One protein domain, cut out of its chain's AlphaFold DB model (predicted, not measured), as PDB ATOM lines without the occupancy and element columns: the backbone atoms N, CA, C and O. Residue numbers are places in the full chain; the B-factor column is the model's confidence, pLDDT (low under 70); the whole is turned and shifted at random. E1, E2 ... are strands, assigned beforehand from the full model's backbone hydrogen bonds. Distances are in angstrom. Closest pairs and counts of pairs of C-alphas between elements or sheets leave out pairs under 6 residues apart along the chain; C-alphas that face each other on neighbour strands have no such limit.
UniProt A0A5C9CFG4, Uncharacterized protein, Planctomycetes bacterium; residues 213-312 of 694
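AT A GLANCE: This is residues 213 to 312 of the 694 residues of an uncharacterized protein of Planctomycetes bacterium (UniProt A0A5C9CFG4). Little regular structure: two strand hairpins, E1-E2 and E4-E5, with short E6 between them, make a small body, and loops 236 to 259 and 264 to 278 draw it out at opposite ends. Residues 242 to 248 stick out. The 100 printed residues, all strand in class, include six named strands, E1 to E6, holding 34 residues; sheets E1 - E2 - E6 and E4 - E5 are antiparallel. It is loose, radius of gyration of the C-alphas 16.9 A, spanning 64 by 26 by 20 A.

HOW THE PARTS SIT: E1, residues 218 to 225, and E2, residues 228 to 235, form an antiparallel hairpin; N 221 and O 232 are within hydrogen-bond range, 3.0 A. Edge strand E6, residues 310 to 312, is antiparallel to E2, with N 311 and O 233 at 2.8 A. The closest C-alphas of E6 and E4, residues 279 to 284, are Val 312 and Leu 283, 5.1 A apart. E4 and E5, residues 290 to 294, form a hairpin; N 282 and O 292 are at 2.8 A. E3, residues 260 to 263, pairs with no named strand.

IN THESE COORDINATES: E1 runs 22.5 A from C-alpha 218 at (64.254, -16.808, 116.353), E2 23.4 A, E3 10.1 A, E4 16.4 A, E5 12.5 A; E6, 6.6 A long, ends at C-alpha 312 at (63.473, -29.576, 117.022).

THE WHOLE: The farthest C-alphas, Asp 246 and Gly 273, are 63.7 A apart. The printed part has no cut; links E2 to E3, E3 to E4 and E5 to E6 are long. Residues 266 to 276 have pLDDT under 70.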
ATOM      1  N   THR A 213      66.145 -15.703 124.997       94.50
ATOM      2  CA  THR A 213      67.111 -15.434 123.931       94.50
ATOM      3  C   THR A 213      67.429 -13.944 123.815       94.50
ATOM      4  O   THR A 213      66.608 -13.095 124.178       94.50
ATOM      5  N   ASP A 214      68.637 -13.635 123.354       94.00
ATOM      6  CA  ASP A 214      69.072 -12.303 122.918       94.00
ATOM      7  C   ASP A 214      68.564 -11.943 121.510       94.00
ATOM      8  O   ASP A 214      68.750 -10.817 121.054       94.00
ATOM      9  N   SER A 215      67.892 -12.880 120.841       95.00
ATOM     10  CA  SER A 215      67.400 -12.736 119.483       95.00
ATOM     11  C   SER A 215      66.029 -12.067 119.375       95.00
ATOM     12  O   SER A 215      65.138 -12.285 120.196       95.00
ATOM     13  N   THR A 216      65.841 -11.329 118.281       95.88
ATOM     14  CA  THR A 216      64.533 -10.945 117.720       95.88
ATOM     15  C   THR A 216      64.158 -11.763 116.483       95.88
ATOM     16  O   THR A 216      63.080 -11.578 115.920       95.88
ATOM     17  N   GLU A 217      65.044 -12.662 116.054       95.12
ATOM     18  CA  GLU A 217      64.986 -13.410 114.796       95.12
ATOM     19  C   GLU A 217      64.480 -14.838 114.940       95.12
ATOM     20  O   GLU A 217      63.873 -15.381 114.018       95.12
ATOM     21  N   LEU A 218      64.722 -15.455 116.096       95.62
ATOM     22  CA  LEU A 218      64.254 -16.808 116.353       95.62
ATOM     23  C   LEU A 218      62.766 -16.833 116.637       95.62
ATOM     24  O   LEU A 218      62.306 -16.136 117.533       95.62
ATOM     25  N   VAL A 219      62.039 -17.711 115.957       95.38
ATOM     26  CA  VAL A 219      60.656 -18.044 116.305       95.38
ATOM     27  C   VAL A 219      60.671 -19.305 117.158       95.38
ATOM     28  O   VAL A 219      61.220 -20.326 116.736       95.38
ATOM     29  N   ILE A 220      60.089 -19.235 118.356       95.31
ATOM     30  CA  ILE A 220      60.022 -20.359 119.294       95.31
ATOM     31  C   ILE A 220      58.575 -20.812 119.431       95.31
ATOM     32  O   ILE A 220      57.688 -19.996 119.663       95.31
ATOM     33  N   GLU A 221      58.358 -22.118 119.338       94.00
ATOM     34  CA  GLU A 221      57.052 -22.753 119.512       94.00
ATOM     35  C   GLU A 221      57.192 -24.009 120.377       94.00
ATOM     36  O   GLU A 221      58.272 -24.606 120.454       94.00
ATOM     37  N   HIS A 222      56.114 -24.432 121.039       92.06
ATOM     38  CA  HIS A 222      56.124 -25.685 121.783       92.06
ATOM     39  C   HIS A 222      54.816 -26.461 121.667       92.06
ATOM     40  O   HIS A 222      53.726 -25.924 121.502       92.06
ATOM     41  N   GLN A 223      54.915 -27.776 121.824       89.81
ATOM     42  CA  GLN A 223      53.770 -28.670 121.889       89.81
ATOM     43  C   GLN A 223      53.994 -29.707 122.977       89.81
ATOM     44  O   GLN A 223      55.004 -30.409 123.001       89.81
ATOM     45  N   ARG A 224      53.036 -29.820 123.898       87.31
ATOM     46  CA  ARG A 224      53.067 -30.862 124.924       87.31
ATOM     47  C   ARG A 224      52.434 -32.133 124.372       87.31
ATOM     48  O   ARG A 224      51.298 -32.106 123.907       87.31
ATOM     49  N   GLY A 225      53.152 -33.247 124.456       87.44
ATOM     50  CA  GLY A 225      52.711 -34.534 123.936       87.44
ATOM     51  C   GLY A 225      52.951 -35.650 124.944       87.44
ATOM     52  O   GLY A 225      54.094 -36.011 125.208       87.44
ATOM     53  N   GLY A 226      51.870 -36.209 125.492       90.19
ATOM     54  CA  GLY A 226      51.963 -37.198 126.565       90.19
ATOM     55  C   GLY A 226      52.658 -36.624 127.807       90.19
ATOM     56  O   GLY A 226      52.222 -35.620 128.374       90.19
ATOM     57  N   GLU A 227      53.741 -37.268 128.224       90.06
ATOM     58  CA  GLU A 227      54.590 -36.885 129.352       90.06
ATOM     59  C   GLU A 227      55.725 -35.919 128.963       90.06
ATOM     60  O   GLU A 227      56.378 -35.378 129.854       90.06
ATOM     61  N   GLY A 228      55.980 -35.715 127.666       90.69
ATOM     62  CA  GLY A 228      57.070 -34.880 127.156       90.69
ATOM     63  C   GLY A 228      56.605 -33.591 126.477       90.69
ATOM     64  O   GLY A 228      55.410 -33.344 126.290       90.69
ATOM     65  N   THR A 229      57.581 -32.787 126.063       91.12
ATOM     66  CA  THR A 229      57.368 -31.556 125.295       91.12
ATOM     67  C   THR A 229      58.269 -31.542 124.068       91.12
ATOM     68  O   THR A 229      59.440 -31.900 124.142       91.12
ATOM     69  N   ILE A 230      57.722 -31.112 122.940       93.19
ATOM     70  CA  ILE A 230      58.456 -30.831 121.711       93.19
ATOM     71  C   ILE A 230      58.599 -29.317 121.619       93.19
ATOM     72  O   ILE A 230      57.599 -28.606 121.689       93.19
ATOM     73  N   LEU A 231      59.826 -28.830 121.490       93.62
ATOM     74  CA  LEU A 231      60.132 -27.425 121.249       93.62
ATOM     75  C   LEU A 231      60.627 -27.267 119.818       93.62
ATOM     76  O   LEU A 231      61.332 -28.130 119.297       93.62
ATOM     77  N   LEU A 232      60.291 -26.145 119.208       94.94
ATOM     78  CA  LEU A 232      60.702 -25.778 117.864       94.94
ATOM     79  C   LEU A 232      61.408 -24.429 117.966       94.94
ATOM     80  O   LEU A 232      60.882 -23.510 118.591       94.94
ATOM     81  N   ALA A 233      62.589 -24.316 117.367       95.44
ATOM     82  CA  ALA A 233      63.263 -23.041 117.159       95.44
ATOM     83  C   ALA A 233      63.563 -22.893 115.670       95.44
ATOM     84  O   ALA A 233      64.257 -23.732 115.096       95.44
ATOM     85  N   ILE A 234      63.029 -21.848 115.047       95.06
ATOM     86  CA  ILE A 234      63.188 -21.581 113.615       95.06
ATOM     87  C   ILE A 234      64.025 -20.320 113.440       95.06
ATOM     88  O   ILE A 234      63.741 -19.290 114.057       95.06
ATOM     89  N   ASN A 235      65.039 -20.399 112.581       95.06
ATOM     90  CA  ASN A 235      65.844 -19.257 112.181       95.06
ATOM     91  C   ASN A 235      65.087 -18.370 111.181       95.06
ATOM     92  O   ASN A 235      65.040 -18.668 109.989       95.06
ATOM     93  N   GLY A 236      64.514 -17.271 111.673       93.06
ATOM     94  CA  GLY A 236      63.903 -16.225 110.854       93.06
ATOM     95  C   GLY A 236      64.846 -15.074 110.491       93.06
ATOM     96  O   GLY A 236      64.351 -14.050 110.028       93.06
ATOM     97  N   ASN A 237      66.161 -15.205 110.730       95.38
ATOM     98  CA  ASN A 237      67.137 -14.159 110.427       95.38
ATOM     99  C   ASN A 237      67.271 -13.981 108.916       95.38
ATOM    100  O   ASN A 237      67.588 -14.936 108.200       95.38
ATOM    101  N   GLU A 238      67.088 -12.750 108.447       94.06
ATOM    102  CA  GLU A 238      67.296 -12.388 107.050       94.06
ATOM    103  C   GLU A 238      68.318 -11.268 106.907       94.06
ATOM    104  O   GLU A 238      68.163 -10.193 107.493       94.06
ATOM    105  N   GLU A 239      69.305 -11.485 106.041       94.50
ATOM    106  CA  GLU A 239      70.303 -10.485 105.672       94.50
ATOM    107  C   GLU A 239      70.177 -10.166 104.186       94.50
ATOM    108  O   GLU A 239      70.357 -11.023 103.320       94.50
ATOM    109  N   LEU A 240      69.869  -8.909 103.878       94.31
ATOM    110  CA  LEU A 240      69.766  -8.452 102.498       94.31
ATOM    111  C   LEU A 240      71.169  -8.376 101.873       94.31
ATOM    112  O   LEU A 240      71.994  -7.580 102.332       94.31
ATOM    113  N   PRO A 241      71.465  -9.145 100.808       93.56
ATOM    114  CA  PRO A 241      72.781  -9.119 100.187       93.56
ATOM    115  C   PRO A 241      73.079  -7.764  99.529       93.56
ATOM    116  O   PRO A 241      72.193  -7.047  99.061       93.56
ATOM    117  N   ALA A 242      74.359  -7.415  99.411       95.69
ATOM    118  CA  ALA A 242      74.756  -6.276  98.592       95.69
ATOM    119  C   ALA A 242      74.539  -6.610  97.102       95.69
ATOM    120  O   ALA A 242      75.321  -7.346  96.504       95.69
ATOM    121  N   ILE A 243      73.475  -6.067  96.503       95.50
ATOM    122  CA  ILE A 243      73.161  -6.214  95.073       95.50
ATOM    123  C   ILE A 243      73.164  -4.856  94.364       95.50
ATOM    124  O   ILE A 243      72.932  -3.813  94.987       95.50
ATOM    125  N   ALA A 244      73.440  -4.867  93.059       96.19
ATOM    126  CA  ALA A 244      73.382  -3.676  92.212       96.19
ATOM    127  C   ALA A 244      71.939  -3.161  92.059       96.19
ATOM    128  O   ALA A 244      70.984  -3.924  92.211       96.19
ATOM    129  N   ASP A 245      71.773  -1.870  91.751       95.12
ATOM    130  CA  ASP A 245      70.452  -1.231  91.658       95.12
ATOM    131  C   ASP A 245      69.540  -1.855  90.589       95.12
ATOM    132  O   ASP A 245      68.323  -1.891  90.764       95.12
ATOM    133  N   ASP A 246      70.110  -2.402  89.512       95.00
ATOM    134  CA  ASP A 246      69.373  -3.076  88.437       95.00
ATOM    135  C   ASP A 246      68.904  -4.500  88.801       95.00
ATOM    136  O   ASP A 246      68.165  -5.121  88.034       95.00
ATOM    137  N   LYS A 247      69.330  -5.043  89.949       95.19
ATOM    138  CA  LYS A 247      68.960  -6.382  90.433       95.19
ATOM    139  C   LYS A 247      67.812  -6.314  91.432       95.19
ATOM    140  O   LYS A 247      67.526  -5.268  91.996       95.19
ATOM    141  N   LYS A 248      67.158  -7.451  91.660       92.25
ATOM    142  CA  LYS A 248      66.087  -7.603  92.652       92.25
ATOM    143  C   LYS A 248      66.553  -8.487  93.800       92.25
ATOM    144  O   LYS A 248      67.259  -9.467  93.562       92.25
ATOM    145  N   TYR A 249      66.117  -8.165  95.009       93.06
ATOM    146  CA  TYR A 249      66.191  -9.072  96.141       93.06
ATOM    147  C   TYR A 249      65.308 -10.302  95.885       93.06
ATOM    148  O   TYR A 249      64.195 -10.160  95.364       93.06
ATOM    149  N   PRO A 250      65.771 -11.511  96.240       90.88
ATOM    150  CA  PRO A 250      64.885 -12.643  96.482       90.88
ATOM    151  C   PRO A 250      63.836 -12.295  97.548       90.88
ATOM    152  O   PRO A 250      64.094 -11.477  98.425       90.88
ATOM    153  N   ILE A 251      62.666 -12.940  97.505       87.12
ATOM    154  CA  ILE A 251      61.620 -12.757  98.531       87.12
ATOM    155  C   ILE A 251      62.135 -13.191  99.914       87.12
ATOM    156  O   ILE A 251      61.917 -12.497 100.903       87.12
ATOM    157  N   TYR A 252      62.857 -14.312  99.953       88.88
ATOM    158  CA  TYR A 252      63.441 -14.895 101.158       88.88
ATOM    159  C   TYR A 252      64.954 -14.689 101.150       88.88
ATOM    160  O   TYR A 252      65.621 -15.106 100.199       88.88
ATOM    161  N   ASN A 253      65.494 -14.076 102.202       91.19
ATOM    162  CA  ASN A 253      66.927 -13.771 102.327       91.19
ATOM    163  C   ASN A 253      67.514 -14.374 103.605       91.19
ATOM    164  O   ASN A 253      68.289 -13.727 104.307       91.19
ATOM    165  N   TYR A 254      67.107 -15.603 103.929       93.31
ATOM    166  CA  TYR A 254      67.570 -16.279 105.132       93.31
ATOM    167  C   TYR A 254      69.096 -16.368 105.176       93.31
ATOM    168  O   TYR A 254      69.742 -16.720 104.187       93.31
ATOM    169  N   ALA A 255      69.657 -16.077 106.344       94.50
ATOM    170  CA  ALA A 255      71.093 -16.080 106.582       94.50
ATOM    171  C   ALA A 255      71.442 -16.945 107.801       94.50
ATOM    172  O   ALA A 255      70.587 -17.150 108.673       94.50
ATOM    173  N   PRO A 256      72.683 -17.466 107.891       95.88
ATOM    174  CA  PRO A 256      73.132 -18.158 109.089       95.88
ATOM    175  C   PRO A 256      72.995 -17.254 110.316       95.88
ATOM    176  O   PRO A 256      73.124 -16.034 110.225       95.88
ATOM    177  N   TYR A 257      72.734 -17.844 111.476       96.38
ATOM    178  CA  TYR A 257      72.487 -17.074 112.690       96.38
ATOM    179  C   TYR A 257      72.975 -17.825 113.930       96.38
ATOM    180  O   TYR A 257      73.003 -19.053 113.953       96.38
ATOM    181  N   SER A 258      73.456 -17.114 114.954       97.19
ATOM    182  CA  SER A 258      74.063 -17.738 116.147       97.19
ATOM    183  C   SER A 258      73.635 -17.073 117.459       97.19
ATOM    184  O   SER A 258      74.466 -16.477 118.145       97.19
ATOM    185  N   PRO A 259      72.343 -17.142 117.814       96.69
ATOM    186  CA  PRO A 259      71.819 -16.529 119.024       96.69
ATOM    187  C   PRO A 259      72.183 -17.321 120.278       96.69
ATOM    188  O   PRO A 259      72.431 -18.534 120.246       96.69
ATOM    189  N   THR A 260      72.146 -16.631 121.413       96.31
ATOM    190  CA  THR A 260      72.212 -17.258 122.729       96.31
ATOM    191  C   THR A 260      70.808 -17.671 123.148       96.31
ATOM    192  O   THR A 260      69.878 -16.864 123.125       96.31
ATOM    193  N   ILE A 261      70.639 -18.929 123.555       94.38
ATOM    194  CA  ILE A 261      69.358 -19.471 124.015       94.38
ATOM    195  C   ILE A 261      69.551 -20.106 125.390       94.38
ATOM    196  O   ILE A 261      70.478 -20.884 125.599       94.38
ATOM    197  N   SER A 262      68.663 -19.783 126.329       91.88
ATOM    198  CA  SER A 262      68.525 -20.483 127.610       91.88
ATOM    199  C   SER A 262      67.110 -21.032 127.714       91.88
ATOM    200  O   SER A 262      66.155 -20.257 127.798       91.88
ATOM    201  N   TRP A 263      66.952 -22.351 127.726       90.75
ATOM    202  CA  TRP A 263      65.624 -22.952 127.793       90.75
ATOM    203  C   TRP A 263      65.072 -22.907 129.215       90.75
ATOM    204  O   TRP A 263      65.777 -23.095 130.209       90.75
ATOM    205  N   ARG A 264      63.770 -22.670 129.304       87.88
ATOM    206  CA  ARG A 264      62.989 -22.632 130.537       87.88
ATOM    207  C   ARG A 264      61.931 -23.718 130.437       87.88
ATOM    208  O   ARG A 264      60.752 -23.463 130.222       87.88
ATOM    209  N   LEU A 265      62.390 -24.960 130.527       80.56
ATOM    210  CA  LEU A 265      61.486 -26.099 130.534       80.56
ATOM    211  C   LEU A 265      60.625 -26.028 131.801       80.56
ATOM    212  O   LEU A 265      61.190 -25.879 132.892       80.56
ATOM    213  N   PRO A 266      59.290 -26.128 131.695       66.44
ATOM    214  CA  PRO A 266      58.454 -26.214 132.877       66.44
ATOM    215  C   PRO A 266      58.862 -27.443 133.685       66.44
ATOM    216  O   PRO A 266      59.297 -28.458 133.131       66.44
ATOM    217  N   LEU A 267      58.693 -27.352 135.004       60.22
ATOM    218  CA  LEU A 267      58.789 -28.519 135.870       60.22
ATOM    219  C   LEU A 267      57.845 -29.591 135.315       60.22
ATOM    220  O   LEU A 267      56.650 -29.353 135.129       60.22
ATOM    221  N   ILE A 268      58.408 -30.753 134.990       60.38
ATOM    222  CA  ILE A 268      57.627 -31.911 134.565       60.38
ATOM    223  C   ILE A 268      56.626 -32.215 135.693       60.38
ATOM    224  O   ILE A 268      57.022 -32.159 136.858       60.38
ATOM    225  N   PRO A 269      55.347 -32.488 135.376       53.88
ATOM    226  CA  PRO A 269      54.287 -32.618 136.370       53.88
ATOM    227  C   PRO A 269      54.654 -33.531 137.543       53.88
ATOM    228  O   PRO A 269      55.257 -34.591 137.347       53.88
ATOM    229  N   GLU A 270      54.221 -33.132 138.741       41.09
ATOM    230  CA  GLU A 270      54.333 -33.908 139.977       41.09
ATOM    231  C   GLU A 270      53.826 -35.345 139.757       41.09
ATOM    232  O   GLU A 270      52.646 -35.580 139.499       41.09
ATOM    233  N   GLY A 271      54.751 -36.308 139.789       50.41
ATOM    234  CA  GLY A 271      54.498 -37.722 139.487       50.41
ATOM    235  C   GLY A 271      55.656 -38.386 138.737       50.41
ATOM    236  O   GLY A 271      55.952 -39.559 138.967       50.41
ATOM    237  N   ALA A 272      56.387 -37.623 137.918       52.38
ATOM    238  CA  ALA A 272      57.772 -37.953 137.591       52.38
ATOM    239  C   ALA A 272      58.605 -37.624 138.838       52.38
ATOM    240  O   ALA A 272      58.466 -36.527 139.371       52.38
ATOM    241  N   GLY A 273      59.380 -38.573 139.374       52.28
ATOM    242  CA  GLY A 273      60.102 -38.392 140.642       52.28
ATOM    243  C   GLY A 273      60.775 -37.017 140.727       52.28
ATOM    244  O   GLY A 273      61.452 -36.603 139.790       52.28
ATOM    245  N   THR A 274      60.566 -36.312 141.838       45.38
ATOM    246  CA  THR A 274      60.777 -34.864 142.042       45.38
ATOM    247  C   THR A 274      62.216 -34.345 141.870       45.38
ATOM    248  O   THR A 274      62.490 -33.206 142.223       45.38
ATOM    249  N   ASN A 275      63.133 -35.142 141.312       53.62
ATOM    250  CA  ASN A 275      64.552 -34.830 141.143       53.62
ATOM    251  C   ASN A 275      65.120 -35.153 139.742       53.62
ATOM    252  O   ASN A 275      66.330 -35.035 139.555       53.62
ATOM    253  N   SER A 276      64.325 -35.586 138.753       62.84
ATOM    254  CA  SER A 276      64.874 -35.875 137.417       62.84
ATOM    255  C   SER A 276      64.828 -34.646 136.510       62.84
ATOM    256  O   SER A 276      63.767 -34.274 136.009       62.84
ATOM    257  N   THR A 277      65.989 -34.037 136.265       76.50
ATOM    258  CA  THR A 277      66.184 -33.073 135.174       76.50
ATOM    259  C   THR A 277      65.731 -33.707 133.848       76.50
ATOM    260  O   THR A 277      66.144 -34.839 133.574       76.50
ATOM    261  N   PRO A 278      64.897 -33.032 133.028       87.00
ATOM    262  CA  PRO A 278      64.504 -33.540 131.715       87.00
ATOM    263  C   PRO A 278      65.729 -33.870 130.863       87.00
ATOM    264  O   PRO A 278      66.723 -33.141 130.881       87.00
ATOM    265  N   ILE A 279      65.623 -34.938 130.079       89.75
ATOM    266  CA  ILE A 279      66.604 -35.273 129.049       89.75
ATOM    267  C   ILE A 279      66.089 -34.726 127.739       89.75
ATOM    268  O   ILE A 279      64.913 -34.898 127.409       89.75
ATOM    269  N   VAL A 280      66.968 -34.076 126.989       92.31
ATOM    270  CA  VAL A 280      66.564 -33.431 125.752       92.31
ATOM    271  C   VAL A 280      67.471 -33.811 124.614       92.31
ATOM    272  O   VAL A 280      68.694 -33.779 124.729       92.31
ATOM    273  N   TYR A 281      66.831 -34.134 123.503       94.75
ATOM    274  CA  TYR A 281      67.484 -34.423 122.243       94.75
ATOM    275  C   TYR A 281      67.215 -33.274 121.286       94.75
ATOM    276  O   TYR A 281      66.047 -32.965 121.047       94.75
ATOM    277  N   SER A 282      68.255 -32.646 120.743       94.75
ATOM    278  CA  SER A 282      68.099 -31.833 119.541       94.75
ATOM    279  C   SER A 282      68.052 -32.733 118.314       94.75
ATOM    280  O   SER A 282      68.642 -33.818 118.288       94.75
ATOM    281  N   LEU A 283      67.310 -32.280 117.314       94.69
ATOM    282  CA  LEU A 283      67.259 -32.813 115.970       94.69
ATOM    283  C   LEU A 283      67.550 -31.647 115.025       94.69
ATOM    284  O   LEU A 283      66.847 -30.632 115.058       94.69
ATOM    285  N   GLU A 284      68.624 -31.777 114.259       92.25
ATOM    286  CA  GLU A 284      69.281 -30.683 113.542       92.25
ATOM    287  C   GLU A 284      69.586 -31.077 112.094       92.25
ATOM    288  O   GLU A 284      69.534 -32.257 111.729       92.25
ATOM    289  N   GLY A 285      69.927 -30.076 111.282       85.62
ATOM    290  CA  GLY A 285      70.251 -30.241 109.874       85.62
ATOM    291  C   GLY A 285      69.020 -30.196 108.960       85.62
ATOM    292  O   GLY A 285      67.897 -30.482 109.381       85.62
ATOM    293  N   PRO A 286      69.215 -29.882 107.668       77.56
ATOM    294  CA  PRO A 286      68.122 -29.693 106.710       77.56
ATOM    295  C   PRO A 286      67.296 -30.962 106.453       77.56
ATOM    296  O   PRO A 286      66.186 -30.878 105.933       77.56
ATOM    297  N   GLN A 287      67.833 -32.139 106.796       83.50
ATOM    298  CA  GLN A 287      67.159 -33.433 106.671       83.50
ATOM    299  C   GLN A 287      66.781 -34.052 108.022       83.50
ATOM    300  O   GLN A 287      66.251 -35.162 108.038       83.50
ATOM    301  N   PHE A 288      67.024 -33.355 109.141       88.31
ATOM    302  CA  PHE A 288      66.799 -33.879 110.491       88.31
ATOM    303  C   PHE A 288      67.510 -35.219 110.745       88.31
ATOM    304  O   PHE A 288      66.975 -36.129 111.381       88.31
ATOM    305  N   ASP A 289      68.719 -35.355 110.212       87.88
ATOM    306  CA  ASP A 289      69.547 -36.560 110.236       87.88
ATOM    307  C   ASP A 289      70.688 -36.474 111.260       87.88
ATOM    308  O   ASP A 289      71.554 -37.348 111.309       87.88
ATOM    309  N   GLN A 290      70.675 -35.454 112.120       91.81
ATOM    310  CA  GLN A 290      71.617 -35.294 113.223       91.81
ATOM    311  C   GLN A 290      70.856 -35.141 114.532       91.81
ATOM    312  O   GLN A 290      69.967 -34.300 114.641       91.81
ATOM    313  N   SER A 291      71.212 -35.937 115.544       95.00
ATOM    314  CA  SER A 291      70.641 -35.800 116.884       95.00
ATOM    315  C   SER A 291      71.714 -35.744 117.957       95.00
ATOM    316  O   SER A 291      72.636 -36.561 117.965       95.00
ATOM    317  N   THR A 292      71.556 -34.804 118.888       94.00
ATOM    318  CA  THR A 292      72.470 -34.617 120.017       94.00
ATOM    319  C   THR A 292      71.688 -34.622 121.325       94.00
ATOM    320  O   THR A 292      70.691 -33.921 121.467       94.00
ATOM    321  N   GLU A 293      72.134 -35.412 122.302       93.81
ATOM    322  CA  GLU A 293      71.639 -35.309 123.679       93.81
ATOM    323  C   GLU A 293      72.277 -34.070 124.330       93.81
ATOM    324  O   GLU A 293      73.502 -33.970 124.414       93.81
ATOM    325  N   LEU A 294      71.462 -33.104 124.751       90.06
ATOM    326  CA  LEU A 294      71.937 -31.825 125.274       90.06
ATOM    327  C   LEU A 294      72.117 -31.881 126.792       90.06
ATOM    328  O   LEU A 294      71.187 -32.187 127.540       90.06
ATOM    329  N   ALA A 295      73.312 -31.515 127.256       80.50
ATOM    330  CA  ALA A 295      73.600 -31.346 128.674       80.50
ATOM    331  C   ALA A 295      73.216 -29.930 129.140       80.50
ATOM    332  O   ALA A 295      73.571 -28.949 128.497       80.50
ATOM    333  N   ASN A 296      72.534 -29.820 130.286       76.94
ATOM    334  CA  ASN A 296      72.239 -28.556 130.981       76.94
ATOM    335  C   ASN A 296      71.604 -27.448 130.110       76.94
ATOM    336  O   ASN A 296      72.157 -26.368 129.922       76.94
ATOM    337  N   LEU A 297      70.382 -27.684 129.644       77.81
ATOM    338  CA  LEU A 297      69.625 -26.749 128.799       77.81
ATOM    339  C   LEU A 297      69.256 -25.405 129.415       77.81
ATOM    340  O   LEU A 297      68.900 -24.468 128.699       77.81
ATOM    341  N   THR A 298      69.277 -25.327 130.739       80.88
ATOM    342  CA  THR A 298      68.990 -24.083 131.449       80.88
ATOM    343  C   THR A 298      70.165 -23.113 131.406       80.88
ATOM    344  O   THR A 298      69.974 -21.928 131.680       80.88
ATOM    345  N   ALA A 299      71.368 -23.597 131.077       86.88
ATOM    346  CA  ALA A 299      72.520 -22.743 130.854       86.88
ATOM    347  C   ALA A 299      72.415 -22.053 129.479       86.88
ATOM    348  O   ALA A 299      72.074 -22.710 128.491       86.88
ATOM    349  N   PRO A 300      72.735 -20.749 129.391       91.88
ATOM    350  CA  PRO A 300      72.820 -20.057 128.113       91.88
ATOM    351  C   PRO A 300      73.796 -20.759 127.170       91.88
ATOM    352  O   PRO A 300      74.954 -20.978 127.522       91.88
ATOM    353  N   THR A 301      73.325 -21.095 125.973       91.25
ATOM    354  CA  THR A 301      74.118 -21.771 124.945       91.25
ATOM    355  C   THR A 301      73.994 -21.030 123.622       91.25
ATOM    356  O   THR A 301      72.886 -20.754 123.154       91.25
ATOM    357  N   THR A 302      75.129 -20.723 122.994       95.00
ATOM    358  CA  THR A 302      75.159 -20.205 121.623       95.00
ATOM    359  C   THR A 302      74.816 -21.334 120.661       95.00
ATOM    360  O   THR A 302      75.565 -22.302 120.538       95.00
ATOM    361  N   THR A 303      73.677 -21.216 119.986       93.00
ATOM    362  CA  THR A 303      73.188 -22.233 119.049       93.00
ATOM    363  C   THR A 303      73.366 -21.723 117.631       93.00
ATOM    364  O   THR A 303      72.901 -20.637 117.321       93.00
ATOM    365  N   LYS A 304      74.030 -22.489 116.765       95.06
ATOM    366  CA  LYS A 304      74.206 -22.117 115.353       95.06
ATOM    367  C   LYS A 304      73.032 -22.609 114.522       95.06
ATOM    368  O   LYS A 304      72.655 -23.763 114.692       95.06
ATOM    369  N   PHE A 305      72.518 -21.777 113.632       95.25
ATOM    370  CA  PHE A 305      71.490 -22.125 112.659       95.25
ATOM    371  C   PHE A 305      71.978 -21.825 111.245       95.25
ATOM    372  O   PHE A 305      72.528 -20.749 110.996       95.25
ATOM    373  N   GLU A 306      71.719 -22.744 110.323       94.19
ATOM    374  CA  GLU A 306      71.827 -22.503 108.885       94.19
ATOM    375  C   GLU A 306      70.652 -21.631 108.376       94.19
ATOM    376  O   GLU A 306      69.659 -21.436 109.095       94.19
ATOM    377  N   PRO A 307      70.733 -21.063 107.157       92.12
ATOM    378  CA  PRO A 307      69.654 -20.277 106.558       92.12
ATOM    379  C   PRO A 307      68.299 -20.994 106.586       92.12
ATOM    380  O   PRO A 307      68.133 -22.041 105.963       92.12
ATOM    381  N   GLY A 308      67.322 -20.427 107.302       88.38
ATOM    382  CA  GLY A 308      65.967 -20.977 107.404       88.38
ATOM    383  C   GLY A 308      65.884 -22.310 108.158       88.38
ATOM    384  O   GLY A 308      64.848 -22.973 108.109       88.38
ATOM    385  N   GLU A 309      66.957 -22.727 108.841       93.50
ATOM    386  CA  GLU A 309      66.982 -23.979 109.590       93.50
ATOM    387  C   GLU A 309      65.971 -23.945 110.740       93.50
ATOM    388  O   GLU A 309      65.876 -22.979 111.504       93.50
ATOM    389  N   MET A 310      65.256 -25.056 110.893       94.69
ATOM    390  CA  MET A 310      64.493 -25.362 112.090       94.69
ATOM    391  C   MET A 310      65.242 -26.415 112.894       94.69
ATOM    392  O   MET A 310      65.633 -27.443 112.352       94.69
ATOM    393  N   LYS A 311      65.366 -26.195 114.200       95.44
ATOM    394  CA  LYS A 311      65.807 -27.212 115.155       95.44
ATOM    395  C   LYS A 311      64.631 -27.659 116.000       95.44
ATOM    396  O   LYS A 311      63.843 -26.835 116.473       95.44
ATOM    397  N   VAL A 312      64.520 -28.968 116.194       95.38
ATOM    398  CA  VAL A 312      63.473 -29.576 117.022       95.38
ATOM    399  C   VAL A 312      64.116 -30.139 118.277       95.38
ATOM    400  O   VAL A 312      65.094 -30.875 118.189       95.38
TER     401      VAL A 312